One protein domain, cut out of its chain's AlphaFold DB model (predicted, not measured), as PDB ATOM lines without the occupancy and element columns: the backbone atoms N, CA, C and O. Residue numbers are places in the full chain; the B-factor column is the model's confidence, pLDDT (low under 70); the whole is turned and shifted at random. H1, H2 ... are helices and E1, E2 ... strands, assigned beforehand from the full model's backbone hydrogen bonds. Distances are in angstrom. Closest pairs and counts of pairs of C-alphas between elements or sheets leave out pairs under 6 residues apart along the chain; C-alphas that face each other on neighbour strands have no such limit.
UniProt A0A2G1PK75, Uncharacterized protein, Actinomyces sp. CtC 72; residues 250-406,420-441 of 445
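This is residues 250 to 406 and 420 to 441 of the 445 residues of an uncharacterized protein of Actinomyces sp. CtC 72 (UniProt A0A2G1PK75). Little is regular here: a strongly twisted antiparallel sheet, E1 - E3 - E7 - E4, with H2 on it, and a smaller antiparallel sheet, E2 - E5 - E6, sit among long loops, while H3 sticks out. The 179 printed residues, 65 in named elements, hold H1 E1 E2 E3 E4 H2 E5 E6 E7 H3, a mixed class. The whole is compact, radius of gyration of the C-alphas 18.2 A, spanning 50 by 50 by 32 A.

E3, residues 337 to 344, is 22.5 A long; E1 is 272 to 275, E7 395 to 401, E4 358 to 364, E2 308 to 310, E5 375 to 378, E6 383 to 386, H2 368 to 372. H1, 255 to 264, begins at C-alpha (120.991, 238.037, 245.204); H3, 429 to 441, ends at C-alpha (86.267, 236.975, 242.349).

Within hydrogen-bond range are N 340 and O 398 of E3 and E7, 2.8 A, and N 376 and O 385 of the hairpin E5 and E6, 2.8 A. H2 is over E4; H1 and H3 are on neither sheet. O i to N i+4 pairs are within range throughout H2, 3 of 6 in H1, 8 of 9 in H3.

Residues 407 to 419 are cut out; C-alphas 406 and 420 are 23.6 A apart. The link E2 to E3 is long, with 26 residues between the two strands; 28 printed residues have a pLDDT under 70, among them residues 318 to 335 in this link.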
ATOM      1  N   THR A 250     124.617 231.783 253.990       82.25
ATOM      2  CA  THR A 250     124.873 232.984 254.802       82.25
ATOM      3  C   THR A 250     126.280 233.547 254.604       82.25
ATOM      4  O   THR A 250     126.509 234.730 254.864       82.25
ATOM      5  N   GLU A 251     127.206 232.750 254.065       85.50
ATOM      6  CA  GLU A 251     128.551 233.199 253.691       85.50
ATOM      7  C   GLU A 251     128.562 234.075 252.421       85.50
ATOM      8  O   GLU A 251     129.568 234.724 252.109       85.50
ATOM      9  N   TYR A 252     127.441 234.140 251.692       87.06
ATOM     10  CA  TYR A 252     127.315 234.857 250.427       87.06
ATOM     11  C   TYR A 252     126.310 236.004 250.529       87.06
ATOM     12  O   TYR A 252     125.265 235.916 251.170       87.06
ATOM     13  N   ALA A 253     126.615 237.112 249.850       86.62
ATOM     14  CA  ALA A 253     125.674 238.221 249.740       86.62
ATOM     15  C   ALA A 253     124.418 237.762 248.988       86.62
ATOM     16  O   ALA A 253     124.516 237.142 247.924       86.62
ATOM     17  N   THR A 254     123.239 238.093 249.521       85.88
ATOM     18  CA  THR A 254     121.971 237.665 248.921       85.88
ATOM     19  C   THR A 254     121.817 238.251 247.513       85.88
ATOM     20  O   THR A 254     122.197 239.409 247.296       85.88
ATOM     21  N   PRO A 255     121.215 237.520 246.555       87.12
ATOM     22  CA  PRO A 255     120.991 238.037 245.204       87.12
ATOM     23  C   PRO A 255     120.195 239.347 245.213       87.12
ATOM     24  O   PRO A 255     120.458 240.250 244.424       87.12
ATOM     25  N   LEU A 256     119.253 239.485 246.153       87.25
ATOM     26  CA  LEU A 256     118.420 240.678 246.288       87.25
ATOM     27  C   LEU A 256     119.235 241.930 246.634       87.25
ATOM     28  O   LEU A 256     118.941 243.014 246.133       87.25
ATOM     29  N   SER A 257     120.281 241.788 247.453       85.94
ATOM     30  CA  SER A 257     121.175 242.905 247.777       85.94
ATOM     31  C   SER A 257     121.945 243.412 246.552       85.94
ATOM     32  O   SER A 257     122.237 244.605 246.468       85.94
ATOM     33  N   LEU A 258     122.200 242.533 245.572       85.19
ATOM     34  CA  LEU A 258     122.897 242.882 244.336       85.19
ATOM     35  C   LEU A 258     122.047 243.747 243.410       85.19
ATOM     36  O   LEU A 258     122.609 244.570 242.696       85.19
ATOM     37  N   VAL A 259     120.714 243.613 243.438       87.88
ATOM     38  CA  VAL A 259     119.802 244.353 242.544       87.88
ATOM     39  C   VAL A 259     120.064 245.851 242.609       87.88
ATOM     40  O   VAL A 259     120.199 246.495 241.574       87.88
ATOM     41  N   ARG A 260     120.239 246.401 243.817       89.19
ATOM     42  CA  ARG A 260     120.537 247.825 243.977       89.19
ATOM     43  C   ARG A 260     121.845 248.208 243.285       89.19
ATOM     44  O   ARG A 260     121.860 249.178 242.543       89.19
ATOM     45  N   THR A 261     122.923 247.459 243.513       89.50
ATOM     46  CA  THR A 261     124.225 247.724 242.879       89.50
ATOM     47  C   THR A 261     124.143 247.602 241.357       89.50
ATOM     48  O   THR A 261     124.668 248.465 240.654       89.50
ATOM     49  N   LEU A 262     123.432 246.589 240.850       88.62
ATOM     50  CA  LEU A 262     123.191 246.388 239.418       88.62
ATOM     51  C   LEU A 262     122.434 247.570 238.794       88.62
ATOM     52  O   LEU A 262     122.810 248.045 237.727       88.62
ATOM     53  N   GLU A 263     121.407 248.084 239.474       90.62
ATOM     54  CA  GLU A 263     120.580 249.194 238.987       90.62
ATOM     55  C   GLU A 263     121.229 250.573 239.138       90.62
ATOM     56  O   GLU A 263     120.895 251.484 238.380       90.62
ATOM     57  N   THR A 264     122.114 250.770 240.119       92.06
ATOM     58  CA  THR A 264     122.691 252.095 240.389       92.06
ATOM     59  C   THR A 264     124.125 252.238 239.910       92.06
ATOM     60  O   THR A 264     124.439 253.200 239.216       92.06
ATOM     61  N   GLU A 265     125.011 251.322 240.300       92.88
ATOM     62  CA  GLU A 265     126.455 251.453 240.061       92.88
ATOM     63  C   GLU A 265     126.869 250.824 238.730       92.88
ATOM     64  O   GLU A 265     127.739 251.356 238.045       92.88
ATOM     65  N   LEU A 266     126.221 249.722 238.345       92.12
ATOM     66  CA  LEU A 266     126.584 248.921 237.174       92.12
ATOM     67  C   LEU A 266     125.606 249.072 235.997       92.12
ATOM     68  O   LEU A 266     125.717 248.351 235.012       92.12
ATOM     69  N   ALA A 267     124.681 250.036 236.056       91.94
ATOM     70  CA  ALA A 267     123.614 250.207 235.062       91.94
ATOM     71  C   ALA A 267     124.108 250.440 233.623       91.94
ATOM     72  O   ALA A 267     123.411 250.125 232.661       91.94
ATOM     73  N   SER A 268     125.298 251.024 233.475       93.75
ATOM     74  CA  SER A 268     125.955 251.286 232.187       93.75
ATOM     75  C   SER A 268     127.201 250.426 231.961       93.75
ATOM     76  O   SER A 268     127.954 250.678 231.021       93.75
ATOM     77  N   THR A 269     127.446 249.453 232.836       94.75
ATOM     78  CA  THR A 269     128.597 248.553 232.762       94.75
ATOM     79  C   THR A 269     128.188 247.286 232.025       94.75
ATOM     80  O   THR A 269     127.129 246.718 232.282       94.75
ATOM     81  N   THR A 270     129.030 246.827 231.101       94.75
ATOM     82  CA  THR A 270     128.823 245.519 230.470       94.75
ATOM     83  C   THR A 270     129.308 244.451 231.443       94.75
ATOM     84  O   THR A 270     130.479 244.426 231.804       94.75
ATOM     85  N   LEU A 271     128.385 243.628 231.938       95.12
ATOM     86  CA  LEU A 271     128.680 242.613 232.955       95.12
ATOM     87  C   LEU A 271     129.023 241.257 232.343       95.12
ATOM     88  O   LEU A 271     129.785 240.488 232.924       95.12
ATOM     89  N   MET A 272     128.422 240.957 231.198       95.44
ATOM     90  CA  MET A 272     128.618 239.719 230.464       95.44
ATOM     91  C   MET A 272     128.173 239.901 229.015       95.44
ATOM     92  O   MET A 272     127.200 240.612 228.741       95.44
ATOM     93  N   GLU A 273     128.827 239.189 228.110       96.00
ATOM     94  CA  GLU A 273     128.366 238.977 226.746       96.00
ATOM     95  C   GLU A 273     127.608 237.647 226.664       96.00
ATOM     96  O   GLU A 273     128.040 236.631 227.213       96.00
ATOM     97  N   VAL A 274     126.462 237.646 225.979       95.62
ATOM     98  CA  VAL A 274     125.609 236.458 225.835       95.62
ATOM     99  C   VAL A 274     125.365 236.174 224.362       95.62
ATOM    100  O   VAL A 274     124.995 237.064 223.596       95.62
ATOM    101  N   SER A 275     125.541 234.919 223.960       95.31
ATOM    102  CA  SER A 275     125.298 234.452 222.593       95.31
ATOM    103  C   SER A 275     124.441 233.186 222.579       95.31
ATOM    104  O   SER A 275     124.417 232.437 223.551       95.31
ATOM    105  N   GLY A 276     123.699 232.961 221.489       92.50
ATOM    106  CA  GLY A 276     122.832 231.780 221.333       92.50
ATOM    107  C   GLY A 276     121.510 231.826 222.112       92.50
ATOM    108  O   GLY A 276     120.777 230.842 222.142       92.50
ATOM    109  N   MET A 277     121.182 232.968 222.723       91.50
ATOM    110  CA  MET A 277     119.967 233.149 223.514       91.50
ATOM    111  C   MET A 277     118.699 233.105 222.636       91.50
ATOM    112  O   MET A 277     118.628 233.845 221.651       91.50
ATOM    113  N   PRO A 278     117.686 232.283 222.980       88.00
ATOM    114  CA  PRO A 278     116.412 232.275 222.269       88.00
ATOM    115  C   PRO A 278     115.697 233.625 222.350       88.00
ATOM    116  O   PRO A 278     115.830 234.363 223.331       88.00
ATOM    117  N   GLU A 279     114.893 233.934 221.334       84.88
ATOM    118  CA  GLU A 279     114.110 235.168 221.310       84.88
ATOM    119  C   GLU A 279     113.148 235.231 222.509       84.88
ATOM    120  O   GLU A 279     112.448 234.270 222.820       84.88
ATOM    121  N   GLY A 280     113.136 236.366 223.214       83.81
ATOM    122  CA  GLY A 280     112.273 236.579 224.380       83.81
ATOM    123  C   GLY A 280     112.679 235.819 225.650       83.81
ATOM    124  O   GLY A 280     112.008 235.975 226.676       83.81
ATOM    125  N   ALA A 281     113.768 235.041 225.621       86.19
ATOM    126  CA  ALA A 281     114.295 234.392 226.815       86.19
ATOM    127  C   ALA A 281     114.716 235.430 227.871       86.19
ATOM    128  O   ALA A 281     114.919 236.615 227.591       86.19
ATOM    129  N   ARG A 282     114.850 234.984 229.121       89.19
ATOM    130  CA  ARG A 282     115.293 235.821 230.241       89.19
ATOM    131  C   ARG A 282     116.437 235.140 230.966       89.19
ATOM    132  O   ARG A 282     116.410 233.924 231.141       89.19
ATOM    133  N   ILE A 283     117.390 235.951 231.408       90.81
ATOM    134  CA  ILE A 283     118.463 235.520 232.299       90.81
ATOM    135  C   ILE A 283     117.934 235.632 233.731       90.81
ATOM    136  O   ILE A 283     117.434 236.682 234.143       90.81
ATOM    137  N   ARG A 284     118.012 234.537 234.477       90.56
ATOM    138  CA  ARG A 284     117.727 234.438 235.905       90.56
ATOM    139  C   ARG A 284     119.056 234.451 236.653       90.56
ATOM    140  O   ARG A 284     119.987 233.761 236.275       90.56
ATOM    141  N   ILE A 285     119.132 235.228 237.730       90.62
ATOM    142  CA  ILE A 285     120.277 235.187 238.656       90.62
ATOM    143  C   ILE A 285     119.968 234.271 239.844       90.62
ATOM    144  O   ILE A 285     120.805 233.485 240.265       90.62
ATOM    145  N   ALA A 286     118.753 234.379 240.386       90.00
ATOM    146  CA  ALA A 286     118.249 233.522 241.451       90.00
ATOM    147  C   ALA A 286     116.718 233.589 241.508       90.00
ATOM    148  O   ALA A 286     116.119 234.568 241.045       90.00
ATOM    149  N   ALA A 287     116.091 232.585 242.115       88.19
ATOM    150  CA  ALA A 287     114.711 232.657 242.581       88.19
ATOM    151  C   ALA A 287     114.673 232.636 244.116       88.19
ATOM    152  O   ALA A 287     115.371 231.856 244.753       88.19
ATOM    153  N   LEU A 288     113.883 233.544 244.692       89.62
ATOM    154  CA  LEU A 288     113.716 233.706 246.136       89.62
ATOM    155  C   LEU A 288     112.329 233.179 246.505       89.62
ATOM    156  O   LEU A 288     111.323 233.759 246.089       89.62
ATOM    157  N   ASP A 289     112.280 232.072 247.230       86.62
ATOM    158  CA  ASP A 289     111.064 231.329 247.569       86.62
ATOM    159  C   ASP A 289     110.728 231.363 249.071       86.62
ATOM    160  O   ASP A 289     109.667 230.887 249.468       86.62
ATOM    161  N   SER A 290     111.586 231.979 249.889       87.69
ATOM    162  CA  SER A 290     111.380 232.201 251.322       87.69
ATOM    163  C   SER A 290     111.177 233.679 251.656       87.69
ATOM    164  O   SER A 290     111.709 234.568 250.987       87.69
ATOM    165  N   TYR A 291     110.418 233.951 252.720       88.25
ATOM    166  CA  TYR A 291     110.158 235.299 253.231       88.25
ATOM    167  C   TYR A 291     109.947 235.288 254.750       88.25
ATOM    168  O   TYR A 291     109.177 234.478 255.255       88.25
ATOM    169  N   ASP A 292     110.583 236.213 255.468       87.81
ATOM    170  CA  ASP A 292     110.588 236.276 256.941       87.81
ATOM    171  C   ASP A 292     109.892 237.526 257.518       87.81
ATOM    172  O   ASP A 292     110.101 237.891 258.672       87.81
ATOM    173  N   GLY A 293     109.113 238.247 256.710       88.62
ATOM    174  CA  GLY A 293     108.513 239.523 257.112       88.62
ATOM    175  C   GLY A 293     109.370 240.752 256.797       88.62
ATOM    176  O   GLY A 293     108.817 241.851 256.707       88.62
ATOM    177  N   LEU A 294     110.679 240.587 256.572       85.88
ATOM    178  CA  LEU A 294     111.624 241.674 256.289       85.88
ATOM    179  C   LEU A 294     112.276 241.553 254.910       85.88
ATOM    180  O   LEU A 294     112.437 242.562 254.221       85.88
ATOM    181  N   SER A 295     112.666 240.347 254.501       86.25
ATOM    182  CA  SER A 295     113.398 240.108 253.261       86.25
ATOM    183  C   SER A 295     113.008 238.791 252.595       86.25
ATOM    184  O   SER A 295     112.621 237.830 253.253       86.25
ATOM    185  N   ALA A 296     113.102 238.766 251.264       88.62
ATOM    186  CA  ALA A 296     113.002 237.531 250.501       88.62
ATOM    187  C   ALA A 296     114.383 236.869 250.403       88.62
ATOM    188  O   ALA A 296     115.390 237.552 250.182       88.62
ATOM    189  N   SER A 297     114.427 235.550 250.544       86.69
ATOM    190  CA  SER A 297     115.648 234.745 250.535       86.69
ATOM    191  C   SER A 297     115.443 233.446 249.753       86.69
ATOM    192  O   SER A 297     114.326 233.113 249.358       86.69
ATOM    193  N   ILE A 298     116.542 232.742 249.488       86.31
ATOM    194  CA  ILE A 298     116.491 231.384 248.944       86.31
ATOM    195  C   ILE A 298     116.317 230.428 250.124       86.31
ATOM    196  O   ILE A 298     117.093 230.495 251.086       86.31
ATOM    197  N   GLY A 299     115.317 229.557 250.063       75.12
ATOM    198  CA  GLY A 299     115.079 228.526 251.060       75.12
ATOM    199  C   GLY A 299     116.284 227.593 251.195       75.12
ATOM    200  O   GLY A 299     116.826 227.100 250.211       75.12
ATOM    201  N   GLN A 300     116.725 227.337 252.430       64.56
ATOM    202  CA  GLN A 300     117.869 226.449 252.710       64.56
ATOM    203  C   GLN A 300     117.464 225.005 253.059       64.56
ATOM    204  O   GLN A 300     118.324 224.146 253.236       64.56
ATOM    205  N   GLY A 301     116.163 224.703 253.116       58.75
ATOM    206  CA  GLY A 301     115.660 223.335 253.253       58.75
ATOM    207  C   GLY A 301     114.166 223.225 252.956       58.75
ATOM    208  O   GLY A 301     113.419 224.182 253.156       58.75
ATOM    209  N   SER A 302     113.738 222.062 252.469       54.50
ATOM    210  CA  SER A 302     112.331 221.657 252.350       54.50
ATOM    211  C   SER A 302     112.112 220.337 253.092       54.50
ATOM    212  O   SER A 302     113.066 219.694 253.542       54.50
ATOM    213  N   SER A 303     110.860 219.888 253.208       49.41
ATOM    214  CA  SER A 303     110.575 218.536 253.704       49.41
ATOM    215  C   SER A 303     111.070 217.426 252.753       49.41
ATOM    216  O   SER A 303     111.097 216.255 253.137       49.41
ATOM    217  N   THR A 304     111.489 217.793 251.533       49.41
ATOM    218  CA  THR A 304     111.794 216.895 250.408       49.41
ATOM    219  C   THR A 304     113.296 216.674 250.156       49.41
ATOM    220  O   THR A 304     113.642 215.781 249.386       49.41
ATOM    221  N   GLY A 305     114.199 217.424 250.801       54.72
ATOM    222  CA  GLY A 305     115.654 217.233 250.682       54.72
ATOM    223  C   GLY A 305     116.467 218.537 250.650       54.72
ATOM    224  O   GLY A 305     115.907 219.619 250.834       54.72
ATOM    225  N   PRO A 306     117.799 218.455 250.454       57.59
ATOM    226  CA  PRO A 306     118.650 219.633 250.289       57.59
ATOM    227  C   PRO A 306     118.419 220.288 248.915       57.59
ATOM    228  O   PRO A 306     118.489 219.604 247.894       57.59
ATOM    229  N   HIS A 307     118.176 221.606 248.899       73.94
ATOM    230  CA  HIS A 307     117.953 222.397 247.676       73.94
ATOM    231  C   HIS A 307     119.219 222.478 246.815       73.94
ATOM    232  O   HIS A 307     119.220 222.052 245.667       73.94
ATOM    233  N   PHE A 308     120.334 222.944 247.387       82.69
ATOM    234  CA  PHE A 308     121.598 223.064 246.658       82.69
ATOM    235  C   PHE A 308     122.408 221.775 246.688       82.69
ATOM    236  O   PHE A 308     122.756 221.261 247.755       82.69
ATOM    237  N   GLN A 309     122.779 221.302 245.503       81.88
ATOM    238  CA  GLN A 309     123.631 220.135 245.316       81.88
ATOM    239  C   GLN A 309     124.831 220.510 244.455       81.88
ATOM    240  O   GLN A 309     124.709 221.313 243.534       81.88
ATOM    241  N   HIS A 310     125.994 219.938 244.765       83.69
ATOM    242  CA  HIS A 310     127.189 220.117 243.945       83.69
ATOM    243  C   HIS A 310     126.967 219.465 242.577       83.69
ATOM    244  O   HIS A 310     126.639 218.284 242.529       83.69
ATOM    245  N   ILE A 311     127.134 220.187 241.474       84.19
ATOM    246  CA  ILE A 311     126.905 219.652 240.127       84.19
ATOM    247  C   ILE A 311     128.215 219.585 239.349       84.19
ATOM    248  O   ILE A 311     129.064 220.461 239.464       84.19
ATOM    249  N   GLY A 312     128.371 218.528 238.561       78.12
ATOM    250  CA  GLY A 312     129.507 218.345 237.671       78.12
ATOM    251  C   GLY A 312     129.089 218.411 236.205       78.12
ATOM    252  O   GLY A 312     127.934 218.685 235.859       78.12
ATOM    253  N   GLU A 313     130.031 218.105 235.320       76.31
ATOM    254  CA  GLU A 313     129.780 218.098 233.883       76.31
ATOM    255  C   GLU A 313     128.726 217.041 233.512       76.31
ATOM    256  O   GLU A 313     128.868 215.851 233.789       76.31
ATOM    257  N   GLY A 314     127.632 217.465 232.878       69.81
ATOM    258  CA  GLY A 314     126.563 216.550 232.475       69.81
ATOM    259  C   GLY A 314     125.690 216.037 233.626       69.81
ATOM    260  O   GLY A 314     124.898 215.116 233.409       69.81
ATOM    261  N   THR A 315     125.781 216.619 234.831       76.69
ATOM    262  CA  THR A 315     124.739 216.432 235.850       76.69
ATOM    263  C   THR A 315     123.417 217.004 235.317       76.69
ATOM    264  O   THR A 315     123.379 218.182 234.959       76.69
ATOM    265  N   PRO A 316     122.331 216.208 235.240       74.56
ATOM    266  CA  PRO A 316     121.038 216.711 234.786       74.56
ATOM    267  C   PRO A 316     120.491 217.753 235.766       74.56
ATOM    268  O   PRO A 316     120.353 217.465 236.953       74.56
ATOM    269  N   LEU A 317     120.175 218.950 235.271       78.88
ATOM    270  CA  LEU A 317     119.720 220.069 236.108       78.88
ATOM    271  C   LEU A 317     118.196 220.176 236.239       78.88
ATOM    272  O   LEU A 317     117.700 220.809 237.169       78.88
ATOM    273  N   ALA A 318     117.446 219.552 235.329       66.19
ATOM    274  CA  ALA A 318     115.990 219.523 235.374       66.19
ATOM    275  C   ALA A 318     115.490 218.275 236.116       66.19
ATOM    276  O   ALA A 318     115.954 217.160 235.858       66.19
ATOM    277  N   ALA A 319     114.501 218.454 236.999       49.84
ATOM    278  CA  ALA A 319     113.765 217.339 237.578       49.84
ATOM    279  C   ALA A 319     113.134 216.495 236.456       49.84
ATOM    280  O   ALA A 319     112.642 217.016 235.453       49.84
ATOM    281  N   MET A 320     113.176 215.178 236.640       37.50
ATOM    282  CA  MET A 320     112.913 214.122 235.657       37.50
ATOM    283  C   MET A 320     111.519 214.147 234.992       37.50
ATOM    284  O   MET A 320     111.247 213.291 234.158       37.50
ATOM    285  N   ASP A 321     110.655 215.120 235.282       37.22
ATOM    286  CA  ASP A 321     109.341 215.264 234.646       37.22
ATOM    287  C   ASP A 321     109.443 215.716 233.179       37.22
ATOM    288  O   ASP A 321     108.618 215.319 232.359       37.22
ATOM    289  N   ALA A 322     110.502 216.444 232.799       36.22
ATOM    290  CA  ALA A 322     110.791 216.741 231.389       36.22
ATOM    291  C   ALA A 322     111.431 215.552 230.641       36.22
ATOM    292  O   ALA A 322     111.396 215.502 229.415       36.22
ATOM    293  N   ALA A 323     112.006 214.589 231.370       32.84
ATOM    294  CA  ALA A 323     112.583 213.365 230.813       32.84
ATOM    295  C   ALA A 323     111.618 212.165 230.885       32.84
ATOM    296  O   ALA A 323     111.863 211.147 230.244       32.84
ATOM    297  N   ALA A 324     110.499 212.279 231.607       30.44
ATOM    298  CA  ALA A 324     109.448 211.264 231.681       30.44
ATOM    299  C   ALA A 324     108.616 211.142 230.387       30.44
ATOM    300  O   ALA A 324     107.798 210.234 230.272       30.44
ATOM    301  N   THR A 325     108.857 211.997 229.387       30.33
ATOM    302  CA  THR A 325     108.409 211.795 227.998       30.33
ATOM    303  C   THR A 325     109.404 210.990 227.157       30.33
ATOM    304  O   THR A 325     109.096 210.649 226.017       30.33
ATOM    305  N   ALA A 326     110.562 210.596 227.705       34.25
ATOM    306  CA  ALA A 326     111.402 209.554 227.119       34.25
ATOM    307  C   ALA A 326     110.781 208.179 227.408       34.25
ATOM    308  O   ALA A 326     111.307 207.357 228.162       34.25
ATOM    309  N   ASP A 327     109.620 207.948 226.801       26.27
ATOM    310  CA  ASP A 327     108.998 206.642 226.732       26.27
ATOM    311  C   ASP A 327     110.032 205.643 226.188       26.27
ATOM    312  O   ASP A 327     110.764 205.918 225.230       26.27
ATOM    313  N   ALA A 328     110.092 204.456 226.791       33.53
ATOM    314  CA  ALA A 328     111.023 203.372 226.462       33.53
ATOM    315  C   ALA A 328     110.748 202.719 225.084       33.53
ATOM    316  O   ALA A 328     110.958 201.522 224.884       33.53
ATOM    317  N   THR A 329     110.263 203.503 224.119       28.69
ATOM    318  CA  THR A 329     109.880 203.108 222.766       28.69
ATOM    319  C   THR A 329     110.353 204.110 221.706       28.69
ATOM    320  O   THR A 329     109.630 204.415 220.776       28.69
ATOM    321  N   GLY A 330     111.602 204.586 221.776       29.31
ATOM    322  CA  GLY A 330     112.346 205.022 220.578       29.31
ATOM    323  C   GLY A 330     111.716 206.110 219.690       29.31
ATOM    324  O   GLY A 330     112.088 206.203 218.522       29.31
ATOM    325  N   ALA A 331     110.810 206.930 220.218       27.61
ATOM    326  CA  ALA A 331     110.281 208.120 219.566       27.61
ATOM    327  C   ALA A 331     110.517 209.300 220.510       27.61
ATOM    328  O   ALA A 331     109.711 209.597 221.382       27.61
ATOM    329  N   VAL A 332     111.696 209.903 220.381       35.38
ATOM    330  CA  VAL A 332     112.021 211.160 221.050       35.38
ATOM    331  C   VAL A 332     111.260 212.239 220.288       35.38
ATOM    332  O   VAL A 332     111.639 212.555 219.158       35.38
ATOM    333  N   ASP A 333     110.200 212.800 220.870       39.94
ATOM    334  CA  ASP A 333     109.848 214.178 220.535       39.94
ATOM    335  C   ASP A 333     111.086 214.993 220.910       39.94
ATOM    336  O   ASP A 333     111.448 215.090 222.082       39.94
ATOM    337  N   ALA A 334     111.849 215.411 219.898       48.69
ATOM    338  CA  ALA A 334     113.116 216.096 220.083       48.69
ATOM    339  C   ALA A 334     112.866 217.330 220.948       48.69
ATOM    340  O   ALA A 334     112.304 218.310 220.463       48.69
ATOM    341  N   VAL A 335     113.258 217.271 222.225       59.47
ATOM    342  CA  VAL A 335     113.269 218.444 223.100       59.47
ATOM    343  C   VAL A 335     114.012 219.528 222.332       59.47
ATOM    344  O   VAL A 335     115.164 219.330 221.942       59.47
ATOM    345  N   ASN A 336     113.332 220.630 222.025       79.94
ATOM    346  CA  ASN A 336     113.931 221.719 221.274       79.94
ATOM    347  C   ASN A 336     115.005 222.360 222.155       79.94
ATOM    348  O   ASN A 336     114.686 223.071 223.105       79.94
ATOM    349  N   THR A 337     116.276 222.050 221.903       87.50
ATOM    350  CA  THR A 337     117.392 222.540 222.717       87.50
ATOM    351  C   THR A 337     118.126 223.686 222.038       87.50
ATOM    352  O   THR A 337     118.355 223.646 220.829       87.50
ATOM    353  N   ALA A 338     118.590 224.649 222.829       89.19
ATOM    354  CA  ALA A 338     119.543 225.667 222.395       89.19
ATOM    355  C   ALA A 338     120.775 225.689 223.299       89.19
ATOM    356  O   ALA A 338     120.726 225.271 224.455       89.19
ATOM    357  N   THR A 339     121.879 226.194 222.756       93.38
ATOM    358  CA  THR A 339     123.122 226.414 223.496       93.38
ATOM    359  C   THR A 339     123.311 227.909 223.692       93.38
ATOM    360  O   THR A 339     123.363 228.654 222.713       93.38
ATOM    361  N   VAL A 340     123.425 228.335 224.946       94.69
ATOM    362  CA  VAL A 340     123.656 229.726 225.337       94.69
ATOM    363  C   VAL A 340     125.039 229.825 225.959       94.69
ATOM    364  O   VAL A 340     125.362 229.071 226.868       94.69
ATOM    365  N   SER A 341     125.868 230.742 225.470       96.62
ATOM    366  CA  SER A 341     127.203 230.977 226.026       96.62
ATOM    367  C   SER A 341     127.252 232.340 226.691       96.62
ATOM    368  O   SER A 341     126.950 233.349 226.051       96.62
ATOM    369  N   PHE A 342     127.684 232.348 227.946       96.88
ATOM    370  CA  PHE A 342     127.973 233.525 228.750       96.88
ATOM    371  C   PHE A 342     129.484 233.718 228.823       96.88
ATOM    372  O   PHE A 342     130.211 232.803 229.211       96.88
ATOM    373  N   THR A 343     129.962 234.904 228.474       96.94
ATOM    374  CA  THR A 343     131.338 235.340 228.724       96.94
ATOM    375  C   THR A 343     131.282 236.462 229.740       96.94
ATOM    376  O   THR A 343     130.657 237.489 229.488       96.94
ATOM    377  N   LEU A 344     131.849 236.234 230.923       96.19
ATOM    378  CA  LEU A 344     131.740 237.172 232.033       96.19
ATOM    379  C   LEU A 344     132.799 238.267 231.918       96.19
ATOM    380  O   LEU A 344     133.987 237.977 231.781       96.19
ATOM    381  N   ASP A 345     132.358 239.515 232.031       95.00
ATOM    382  CA  ASP A 345     133.214 240.697 232.056       95.00
ATOM    383  C   ASP A 345     133.351 241.179 233.507       95.00
ATOM    384  O   ASP A 345     134.064 240.569 234.304       95.00
ATOM    385  N   ASP A 346     132.610 242.216 233.900       93.06
ATOM    386  CA  ASP A 346     132.635 242.774 235.259       93.06
ATOM    387  C   ASP A 346     131.661 242.068 236.231       93.06
ATOM    388  O   ASP A 346     131.414 242.538 237.345       93.06
ATOM    389  N   TYR A 347     131.099 240.916 235.846       93.44
ATOM    390  CA  TYR A 347     130.258 240.103 236.727       93.44
ATOM    391  C   TYR A 347     131.098 239.183 237.628       93.44
ATOM    392  O   TYR A 347     131.417 238.052 237.267       93.44
ATOM    393  N   THR A 348     131.429 239.648 238.835       92.44
ATOM    394  CA  THR A 348     132.296 238.914 239.784       92.44
ATOM    395  C   THR A 348     131.555 238.372 241.014       92.44
ATOM    396  O   THR A 348     132.070 238.375 242.141       92.44
ATOM    397  N   TYR A 349     130.291 237.992 240.838       93.62
ATOM    398  CA  TYR A 349     129.413 237.538 241.918       93.62
ATOM    399  C   TYR A 349     129.367 236.003 241.998       93.62
ATOM    400  O   TYR A 349     129.707 235.322 241.036       93.62
ATOM    401  N   PRO A 350     128.983 235.423 243.151       93.56
ATOM    402  CA  PRO A 350     128.898 233.970 243.292       93.56
ATOM    403  C   PRO A 350     127.700 233.358 242.551       93.56
ATOM    404  O   PRO A 350     127.728 232.172 242.257       93.56
ATOM    405  N   TRP A 351     126.653 234.131 242.256       94.38
ATOM    406  CA  TRP A 351     125.419 233.624 241.649       94.38
ATOM    407  C   TRP A 351     125.594 233.384 240.155       94.38
ATOM    408  O   TRP A 351     126.045 234.269 239.440       94.38
ATOM    409  N   VAL A 352     125.232 232.198 239.681       95.12
ATOM    410  CA  VAL A 352     125.388 231.823 238.275       95.12
ATOM    411  C   VAL A 352     124.212 232.370 237.471       95.12
ATOM    412  O   VAL A 352     123.069 232.038 237.795       95.12
ATOM    413  N   PRO A 353     124.451 233.189 236.431       94.38
ATOM    414  CA  PRO A 353     123.403 233.580 235.500       94.38
ATOM    415  C   PRO A 353     122.945 232.361 234.704       94.38
ATOM    416  O   PRO A 353     123.766 231.736 234.044       94.38
ATOM    417  N   THR A 354     121.649 232.059 234.750       91.31
ATOM    418  CA  THR A 354     121.049 230.925 234.044       91.31
ATOM    419  C   THR A 354     119.937 231.367 233.111       91.31
ATOM    420  O   THR A 354     119.227 232.344 233.367       91.31
ATOM    421  N   VAL A 355     119.729 230.649 232.013       88.50
ATOM    422  CA  VAL A 355     118.496 230.757 231.226       88.50
ATOM    423  C   VAL A 355     117.480 229.748 231.755       88.50
ATOM    424  O   VAL A 355     117.827 228.661 232.215       88.50
ATOM    425  N   ALA A 356     116.195 230.112 231.731       73.75
ATOM    426  CA  ALA A 356     115.130 229.206 232.155       73.75
ATOM    427  C   ALA A 356     115.250 227.832 231.461       73.75
ATOM    428  O   ALA A 356     115.470 227.769 230.252       73.75
ATOM    429  N   ASN A 357     115.068 226.756 232.236       80.19
ATOM    430  CA  ASN A 357     115.190 225.359 231.802       80.19
ATOM    431  C   ASN A 357     116.599 224.949 231.338       80.19
ATOM    432  O   ASN A 357     116.738 224.180 230.381       80.19
ATOM    433  N   ALA A 358     117.642 225.439 232.013       85.81
ATOM    434  CA  ALA A 358     118.986 224.894 231.868       85.81
ATOM    435  C   ALA A 358     118.980 223.381 232.156       85.81
ATOM    436  O   ALA A 358     118.496 222.925 233.190       85.81
ATOM    437  N   LEU A 359     119.495 222.605 231.206       86.81
ATOM    438  CA  LEU A 359     119.670 221.155 231.268       86.81
ATOM    439  C   LEU A 359     121.072 220.783 231.753       86.81
ATOM    440  O   LEU A 359     121.233 219.773 232.436       86.81
ATOM    441  N   SER A 360     122.069 221.596 231.396       88.88
ATOM    442  CA  SER A 360     123.468 221.446 231.794       88.88
ATOM    443  C   SER A 360     124.167 222.803 231.811       88.88
ATOM    444  O   SER A 360     123.851 223.659 230.984       88.88
ATOM    445  N   ILE A 361     125.165 222.958 232.680       91.88
ATOM    446  CA  ILE A 361     126.074 224.111 232.720       91.88
ATOM    447  C   ILE A 361     127.500 223.567 232.615       91.88
ATOM    448  O   ILE A 361     127.899 222.722 233.414       91.88
ATOM    449  N   THR A 362     128.263 224.041 231.634       92.81
ATOM    450  CA  THR A 362     129.639 223.604 231.374       92.81
ATOM    451  C   THR A 362     130.577 224.811 231.413       92.81
ATOM    452  O   THR A 362     130.554 225.637 230.491       92.81
ATOM    453  N   PRO A 363     131.401 224.942 232.465       93.94
ATOM    454  CA  PRO A 363     132.465 225.935 232.516       93.94
ATOM    455  C   PRO A 363     133.561 225.640 231.488       93.94
ATOM    456  O   PRO A 363     133.863 224.486 231.192       93.94
ATOM    457  N   SER A 364     134.198 226.681 230.958       92.62
ATOM    458  CA  SER A 364     135.339 226.549 230.047       92.62
ATOM    459  C   SER A 364     136.375 227.654 230.273       92.62
ATOM    460  O   SER A 364     136.126 228.635 230.972       92.62
ATOM    461  N   GLY A 365     137.570 227.475 229.705       91.25
ATOM    462  CA  GLY A 365     138.693 228.395 229.883       91.25
ATOM    463  C   GLY A 365     139.642 227.982 231.011       91.25
ATOM    464  O   GLY A 365     139.692 226.827 231.420       91.25
ATOM    465  N   THR A 366     140.446 228.927 231.497       90.81
ATOM    466  CA  THR A 366     141.541 228.658 232.452       90.81
ATOM    467  C   THR A 366     141.067 228.318 233.862       90.81
ATOM    468  O   THR A 366     141.802 227.676 234.606       90.81
ATOM    469  N   ARG A 367     139.862 228.760 234.236       90.94
ATOM    470  CA  ARG A 367     139.234 228.526 235.545       90.94
ATOM    471  C   ARG A 367     138.127 227.468 235.497       90.94
ATOM    472  O   ARG A 367     137.417 227.324 236.485       90.94
ATOM    473  N   ALA A 368     137.988 226.731 234.391       89.75
ATOM    474  CA  ALA A 368     136.912 225.756 234.200       89.75
ATOM    475  C   ALA A 368     136.810 224.759 235.364       89.75
ATOM    476  O   ALA A 368     135.749 224.658 235.975       89.75
ATOM    477  N   ASP A 369     137.927 224.127 235.735       83.56
ATOM    478  CA  ASP A 369     137.981 223.151 236.833       83.56
ATOM    479  C   ASP A 369     137.605 223.788 238.175       83.56
ATOM    480  O   ASP A 369     136.795 223.254 238.922       83.56
ATOM    481  N   ALA A 370     138.122 224.988 238.456       86.25
ATOM    482  CA  ALA A 370     137.827 225.698 239.698       86.25
ATOM    483  C   ALA A 370     136.342 226.074 239.819       86.25
ATOM    484  O   ALA A 370     135.798 226.069 240.923       86.25
ATOM    485  N   ILE A 371     135.691 226.415 238.705       91.06
ATOM    486  CA  ILE A 371     134.254 226.701 238.668       91.06
ATOM    487  C   ILE A 371     133.468 225.402 238.824       91.06
ATOM    488  O   ILE A 371     132.583 225.352 239.668       91.06
ATOM    489  N   ALA A 372     133.805 224.362 238.059       87.50
ATOM    490  CA  ALA A 372     133.124 223.071 238.105       87.50
ATOM    491  C   ALA A 372     133.176 222.445 239.509       87.50
ATOM    492  O   ALA A 372     132.142 222.035 240.021       87.50
ATOM    493  N   ASP A 373     134.335 222.476 240.173       83.50
ATOM    494  CA  ASP A 373     134.551 221.937 241.527       83.50
ATOM    495  C   ASP A 373     133.862 222.740 242.646       83.50
ATOM    496  O   ASP A 373     133.882 222.346 243.815       83.50
ATOM    497  N   SER A 374     133.316 223.912 242.322       88.38
ATOM    498  CA  SER A 374     132.667 224.800 243.285       88.38
ATOM    499  C   SER A 374     131.235 225.165 242.907       88.38
ATOM    500  O   SER A 374     130.635 226.010 243.580       88.38
ATOM    501  N   LEU A 375     130.688 224.533 241.864       90.94
ATOM    502  CA  LEU A 375     129.372 224.817 241.317       90.94
ATOM    503  C   LEU A 375     128.300 224.014 242.055       90.94
ATOM    504  O   LEU A 375     128.271 222.785 242.040       90.94
ATOM    505  N   PHE A 376     127.373 224.727 242.675       89.56
ATOM    506  CA  PHE A 376     126.175 224.175 243.283       89.56
ATOM    507  C   PHE A 376     124.953 224.676 242.532       89.56
ATOM    508  O   PHE A 376     124.912 225.819 242.074       89.56
ATOM    509  N   TYR A 377     123.938 223.832 242.437       88.75
ATOM    510  CA  TYR A 377     122.696 224.167 241.768       88.75
ATOM    511  C   TYR A 377     121.508 223.633 242.546       88.75
ATOM    512  O   TYR A 377     121.539 222.519 243.071       88.75
ATOM    513  N   ASP A 378     120.469 224.450 242.599       86.44
ATOM    514  CA  ASP A 378     119.154 224.052 243.052       86.44
ATOM    515  C   ASP A 378     118.225 223.887 241.848       86.44
ATOM    516  O   ASP A 378     117.811 224.857 241.205       86.44
ATOM    517  N   SER A 379     117.892 222.627 241.561       81.25
ATOM    518  CA  SER A 379     116.985 222.248 240.474       81.25
ATOM    519  C   SER A 379     115.561 222.766 240.655       81.25
ATOM    520  O   SER A 379     114.874 223.006 239.663       81.25
ATOM    521  N   PHE A 380     115.127 222.988 241.897       78.88
ATOM    522  CA  PHE A 380     113.793 223.482 242.200       78.88
ATOM    523  C   PHE A 380     113.658 224.963 241.832       78.88
ATOM    524  O   PHE A 380     112.778 225.341 241.057       78.88
ATOM    525  N   SER A 381     114.566 225.807 242.328       80.56
ATOM    526  CA  SER A 381     114.550 227.250 242.054       80.56
ATOM    527  C   SER A 381     115.233 227.635 240.731       80.56
ATOM    528  O   SER A 381     115.131 228.783 240.285       80.56
ATOM    529  N   SER A 382     115.905 226.681 240.075       85.44
ATOM    530  CA  SER A 382     116.788 226.906 238.924       85.44
ATOM    531  C   SER A 382     117.873 227.956 239.204       85.44
ATOM    532  O   SER A 382     118.131 228.842 238.382       85.44
ATOM    533  N   THR A 383     118.469 227.885 240.396       89.25
ATOM    534  CA  THR A 383     119.476 228.838 240.880       89.25
ATOM    535  C   THR A 383     120.828 228.153 241.018       89.25
ATOM    536  O   THR A 383     120.938 227.134 241.695       89.25
ATOM    537  N   GLY A 384     121.869 228.731 240.415       91.50
ATOM    538  CA  GLY A 384     123.247 228.262 240.559       91.50
ATOM    539  C   GLY A 384     124.102 229.192 241.414       91.50
ATOM    540  O   GLY A 384     123.879 230.403 241.463       91.50
ATOM    541  N   ILE A 385     125.112 228.632 242.074       92.94
ATOM    542  CA  ILE A 385     126.113 229.371 242.843       92.94
ATOM    543  C   ILE A 385     127.486 228.708 242.719       92.94
ATOM    544  O   ILE A 385     127.614 227.495 242.818       92.94
ATOM    545  N   VAL A 386     128.523 229.516 242.520       93.31
ATOM    546  CA  VAL A 386     129.927 229.103 242.474       93.31
ATOM    547  C   VAL A 386     130.614 229.626 243.729       93.31
ATOM    548  O   VAL A 386     130.784 230.838 243.898       93.31
ATOM    549  N   THR A 387     131.035 228.727 244.622       90.44
ATOM    550  CA  THR A 387     131.659 229.118 245.903       90.44
ATOM    551  C   THR A 387     133.030 229.776 245.709       90.44
ATOM    552  O   THR A 387     133.400 230.673 246.468       90.44
ATOM    553  N   ALA A 388     133.740 229.448 244.621       88.06
ATOM    554  CA  ALA A 388     134.979 230.121 244.217       88.06
ATOM    555  C   ALA A 388     134.773 231.540 243.642       88.06
ATOM    556  O   ALA A 388     135.762 232.232 243.381       88.06
ATOM    557  N   ARG A 389     133.509 231.969 243.485       90.75
ATOM    558  CA  ARG A 389     133.040 233.162 242.762       90.75
ATOM    559  C   ARG A 389     133.415 233.171 241.280       90.75
ATOM    560  O   ARG A 389     134.456 232.660 240.862       90.75
ATOM    561  N   LEU A 390     132.554 233.807 240.497       94.69
ATOM    562  CA  LEU A 390     132.831 234.096 239.100       94.69
ATOM    563  C   LEU A 390     133.810 235.269 238.980       94.69
ATOM    564  O   LEU A 390     133.895 236.123 239.870       94.69
ATOM    565  N   ALA A 391     134.567 235.291 237.892       94.69
ATOM    566  CA  ALA A 391     135.554 236.310 237.581       94.69
ATOM    567  C   ALA A 391     135.535 236.673 236.090       94.69
ATOM    568  O   ALA A 391     135.020 235.940 235.248       94.69
ATOM    569  N   THR A 392     136.151 237.809 235.765       95.12
ATOM    570  CA  THR A 392     136.335 238.262 234.385       95.12
ATOM    571  C   THR A 392     137.061 237.217 233.541       95.12
ATOM    572  O   THR A 392     138.121 236.713 233.928       95.12
ATOM    573  N   GLY A 393     136.518 236.937 232.360       93.62
ATOM    574  CA  GLY A 393     137.020 235.943 231.416       93.62
ATOM    575  C   GLY A 393     136.518 234.520 231.667       93.62
ATOM    576  O   GLY A 393     136.832 233.640 230.865       93.62
ATOM    577  N   ASP A 394     135.744 234.279 232.730       96.44
ATOM    578  CA  ASP A 394     135.069 232.997 232.928       96.44
ATOM    579  C   ASP A 394     133.988 232.815 231.850       96.44
ATOM    580  O   ASP A 394     133.240 233.741 231.520       96.44
ATOM    581  N   VAL A 395     133.911 231.608 231.287       96.38
ATOM    582  CA  VAL A 395     132.950 231.271 230.233       96.38
ATOM    583  C   VAL A 395     132.075 230.119 230.698       96.38
ATOM    584  O   VAL A 395     132.584 229.051 231.047       96.38
ATOM    585  N   LEU A 396     130.760 230.319 230.658       95.50
ATOM    586  CA  LEU A 396     129.758 229.318 231.014       95.50
ATOM    587  C   LEU A 396     128.907 229.006 229.788       95.50
ATOM    588  O   LEU A 396     128.308 229.903 229.197       95.50
ATOM    589  N   THR A 397     128.852 227.737 229.399       95.19
ATOM    590  CA  THR A 397     127.969 227.271 228.326       95.19
ATOM    591  C   THR A 397     126.803 226.508 228.926       95.19
ATOM    592  O   THR A 397     126.997 225.498 229.598       95.19
ATOM    593  N   GLU A 398     125.590 226.968 228.658       93.75
ATOM    594  CA  GLU A 398     124.362 226.319 229.083       93.75
ATOM    595  C   GLU A 398     123.682 225.635 227.903       93.75
ATOM    596  O   GLU A 398     123.500 226.232 226.839       93.75
ATOM    597  N   THR A 399     123.259 224.390 228.098       91.50
ATOM    598  CA  THR A 399     122.285 223.760 227.201       91.50
ATOM    599  C   THR A 399     120.922 223.935 227.830       91.50
ATOM    600  O   THR A 399     120.738 223.538 228.975       91.50
ATOM    601  N   ILE A 400     119.966 224.508 227.109       89.31
ATOM    602  CA  ILE A 400     118.629 224.807 227.628       89.31
ATOM    603  C   ILE A 400     117.557 224.099 226.808       89.31
ATOM    604  O   ILE A 400     117.706 223.930 225.596       89.31
ATOM    605  N   ALA A 401     116.459 223.723 227.460       87.81
ATOM    606  CA  ALA A 401     115.236 223.322 226.778       87.81
ATOM    607  C   ALA A 401     114.382 224.561 226.487       87.81
ATOM    608  O   ALA A 401     114.015 225.302 227.399       87.81
ATOM    609  N   ILE A 402     114.033 224.777 225.223       82.62
ATOM    610  CA  ILE A 402     113.088 225.816 224.817       82.62
ATOM    611  C   ILE A 402     111.682 225.252 225.038       82.62
ATOM    612  O   ILE A 402     111.293 224.329 224.320       82.62
ATOM    613  N   PRO A 403     110.920 225.763 226.022       74.12
ATOM    614  CA  PRO A 403     109.565 225.295 226.240       74.12
ATOM    615  C   PRO A 403     108.665 225.800 225.112       74.12
ATOM    616  O   PRO A 403     108.766 226.958 224.692       74.12
ATOM    617  N   ASP A 404     107.743 224.953 224.666       76.56
ATOM    618  CA  ASP A 404     106.659 225.411 223.807       76.56
ATOM    619  C   ASP A 404     105.796 226.413 224.573       76.56
ATOM    620  O   ASP A 404     105.503 226.236 225.759       76.56
ATOM    621  N   THR A 405     105.396 227.493 223.905       79.94
ATOM    622  CA  THR A 405     104.471 228.462 224.500       79.94
ATOM    623  C   THR A 405     103.049 227.927 224.322       79.94
ATOM    624  O   THR A 405     102.574 227.889 223.184       79.94
ATOM    625  N   PRO A 406     102.366 227.488 225.398       82.19
ATOM    626  CA  PRO A 406     101.017 226.943 225.288       82.19
ATOM    627  C   PRO A 406     100.035 228.014 224.808       82.19
ATOM    628  O   PRO A 406     100.187 229.199 225.120       82.19
ATOM    629  N   GLU A 420     105.790 223.093 246.650       71.94
ATOM    630  CA  GLU A 420     106.242 223.354 248.021       71.94
ATOM    631  C   GLU A 420     107.305 224.455 247.992       71.94
ATOM    632  O   GLU A 420     108.431 224.220 247.575       71.94
ATOM    633  N   LEU A 421     106.925 225.672 248.378       76.00
ATOM    634  CA  LEU A 421     107.845 226.804 248.509       76.00
ATOM    635  C   LEU A 421     108.574 226.757 249.860       76.00
ATOM    636  O   LEU A 421     108.111 226.105 250.801       76.00
ATOM    637  N   GLY A 422     109.674 227.503 249.972       79.31
ATOM    638  CA  GLY A 422     110.327 227.794 251.244       79.31
ATOM    639  C   GLY A 422     109.406 228.444 252.291       79.31
ATOM    640  O   GLY A 422     108.250 228.796 252.039       79.31
ATOM    641  N   SER A 423     109.915 228.598 253.518       84.12
ATOM    642  CA  SER A 423     109.141 229.181 254.621       84.12
ATOM    643  C   SER A 423     108.724 230.622 254.315       84.12
ATOM    644  O   SER A 423     109.548 231.467 253.961       84.12
ATOM    645  N   VAL A 424     107.428 230.895 254.469       86.94
ATOM    646  CA  VAL A 424     106.830 232.225 254.322       86.94
ATOM    647  C   VAL A 424     106.161 232.591 255.643       86.94
ATOM    648  O   VAL A 424     105.075 232.107 255.970       86.94
ATOM    649  N   GLU A 425     106.828 233.445 256.406       89.38
ATOM    650  CA  GLU A 425     106.460 233.859 257.756       89.38
ATOM    651  C   GLU A 425     106.208 235.371 257.810       89.38
ATOM    652  O   GLU A 425     106.530 236.114 256.882       89.38
ATOM    653  N   ASP A 426     105.536 235.821 258.874       90.50
ATOM    654  CA  ASP A 426     105.316 237.240 259.187       90.50
ATOM    655  C   ASP A 426     104.779 238.113 258.033       90.50
ATOM    656  O   ASP A 426     104.998 239.325 257.962       90.50
ATOM    657  N   VAL A 427     103.988 237.513 257.134       89.38
ATOM    658  CA  VAL A 427     103.338 238.232 256.032       89.38
ATOM    659  C   VAL A 427     102.332 239.241 256.593       89.38
ATOM    660  O   VAL A 427     101.365 238.829 257.251       89.38
ATOM    661  N   PRO A 428     102.460 240.545 256.275       91.69
ATOM    662  CA  PRO A 428     101.543 241.562 256.768       91.69
ATOM    663  C   PRO A 428     100.080 241.236 256.444       91.69
ATOM    664  O   PRO A 428      99.730 240.906 255.306       91.69
ATOM    665  N   ALA A 429      99.188 241.402 257.425       91.19
ATOM    666  CA  ALA A 429      97.770 241.050 257.292       91.19
ATOM    667  C   ALA A 429      97.072 241.742 256.102       91.19
ATOM    668  O   ALA A 429      96.170 241.170 255.490       91.19
ATOM    669  N   ALA A 430      97.517 242.950 255.738       92.38
ATOM    670  CA  ALA A 430      97.014 243.677 254.573       92.38
ATOM    671  C   ALA A 430      97.290 242.943 253.246       92.38
ATOM    672  O   ALA A 430      96.416 242.906 252.380       92.38
ATOM    673  N   VAL A 431      98.460 242.310 253.100       90.25
ATOM    674  CA  VAL A 431      98.826 241.530 251.905       90.25
ATOM    675  C   VAL A 431      97.969 240.272 251.817       90.25
ATOM    676  O   VAL A 431      97.426 239.972 250.757       90.25
ATOM    677  N   GLN A 432      97.755 239.582 252.941       87.25
ATOM    678  CA  GLN A 432      96.861 238.419 252.979       87.25
ATOM    679  C   GLN A 432      95.414 238.794 252.625       87.25
ATOM    680  O   GLN A 432      94.741 238.065 251.896       87.25
ATOM    681  N   ALA A 433      94.928 239.936 253.122       91.25
ATOM    682  CA  ALA A 433      93.598 240.441 252.794       91.25
ATOM    683  C   ALA A 433      93.465 240.765 251.295       91.25
ATOM    684  O   ALA A 433      92.457 240.401 250.688       91.25
ATOM    685  N   LEU A 434      94.491 241.377 250.692       92.69
ATOM    686  CA  LEU A 434      94.542 241.662 249.258       92.69
ATOM    687  C   LEU A 434      94.597 240.381 248.414       92.69
ATOM    688  O   LEU A 434      93.837 240.236 247.465       92.69
ATOM    689  N   ALA A 435      95.438 239.411 248.775       87.88
ATOM    690  CA  ALA A 435      95.506 238.137 248.061       87.88
ATOM    691  C   ALA A 435      94.147 237.414 248.070       87.88
ATOM    692  O   ALA A 435      93.673 236.946 247.035       87.88
ATOM    693  N   ARG A 436      93.454 237.394 249.219       88.50
ATOM    694  CA  ARG A 436      92.098 236.827 249.319       88.50
ATOM    695  C   ARG A 436      91.084 237.587 248.465       88.50
ATOM    696  O   ARG A 436      90.225 236.944 247.867       88.50
ATOM    697  N   SER A 437      91.169 238.917 248.389       91.06
ATOM    698  CA  SER A 437      90.260 239.711 247.554       91.06
ATOM    699  C   SER A 437      90.526 239.557 246.055       91.06
ATOM    700  O   SER A 437      89.595 239.740 245.278       91.06
ATOM    701  N   LEU A 438      91.742 239.182 245.646       88.44
ATOM    702  CA  LEU A 438      92.084 238.862 244.254       88.44
ATOM    703  C   LEU A 438      91.642 237.450 243.841       88.44
ATOM    704  O   LEU A 438      91.283 237.240 242.686       88.44
ATOM    705  N   VAL A 439      91.626 236.491 244.773       81.06
ATOM    706  CA  VAL A 439      91.225 235.093 244.506       81.06
ATOM    707  C   VAL A 439      89.715 234.862 244.695       81.06
ATOM    708  O   VAL A 439      89.131 233.989 244.062       81.06
ATOM    709  N   ALA A 440      89.032 235.641 245.537       67.19
ATOM    710  CA  ALA A 440      87.581 235.517 245.738       67.19
ATOM    711  C   ALA A 440      86.707 235.780 244.480       67.19
ATOM    712  O   ALA A 440      85.699 235.088 244.324       67.19
ATOM    713  N   PRO A 441      87.047 236.708 243.559       56.03
ATOM    714  CA  PRO A 441      86.267 236.975 242.349       56.03
ATOM    715  C   PRO A 441      86.367 235.881 241.275       56.03
ATOM    716  O   PRO A 441      85.549 235.879 240.359       56.03
TER     717      PRO A 441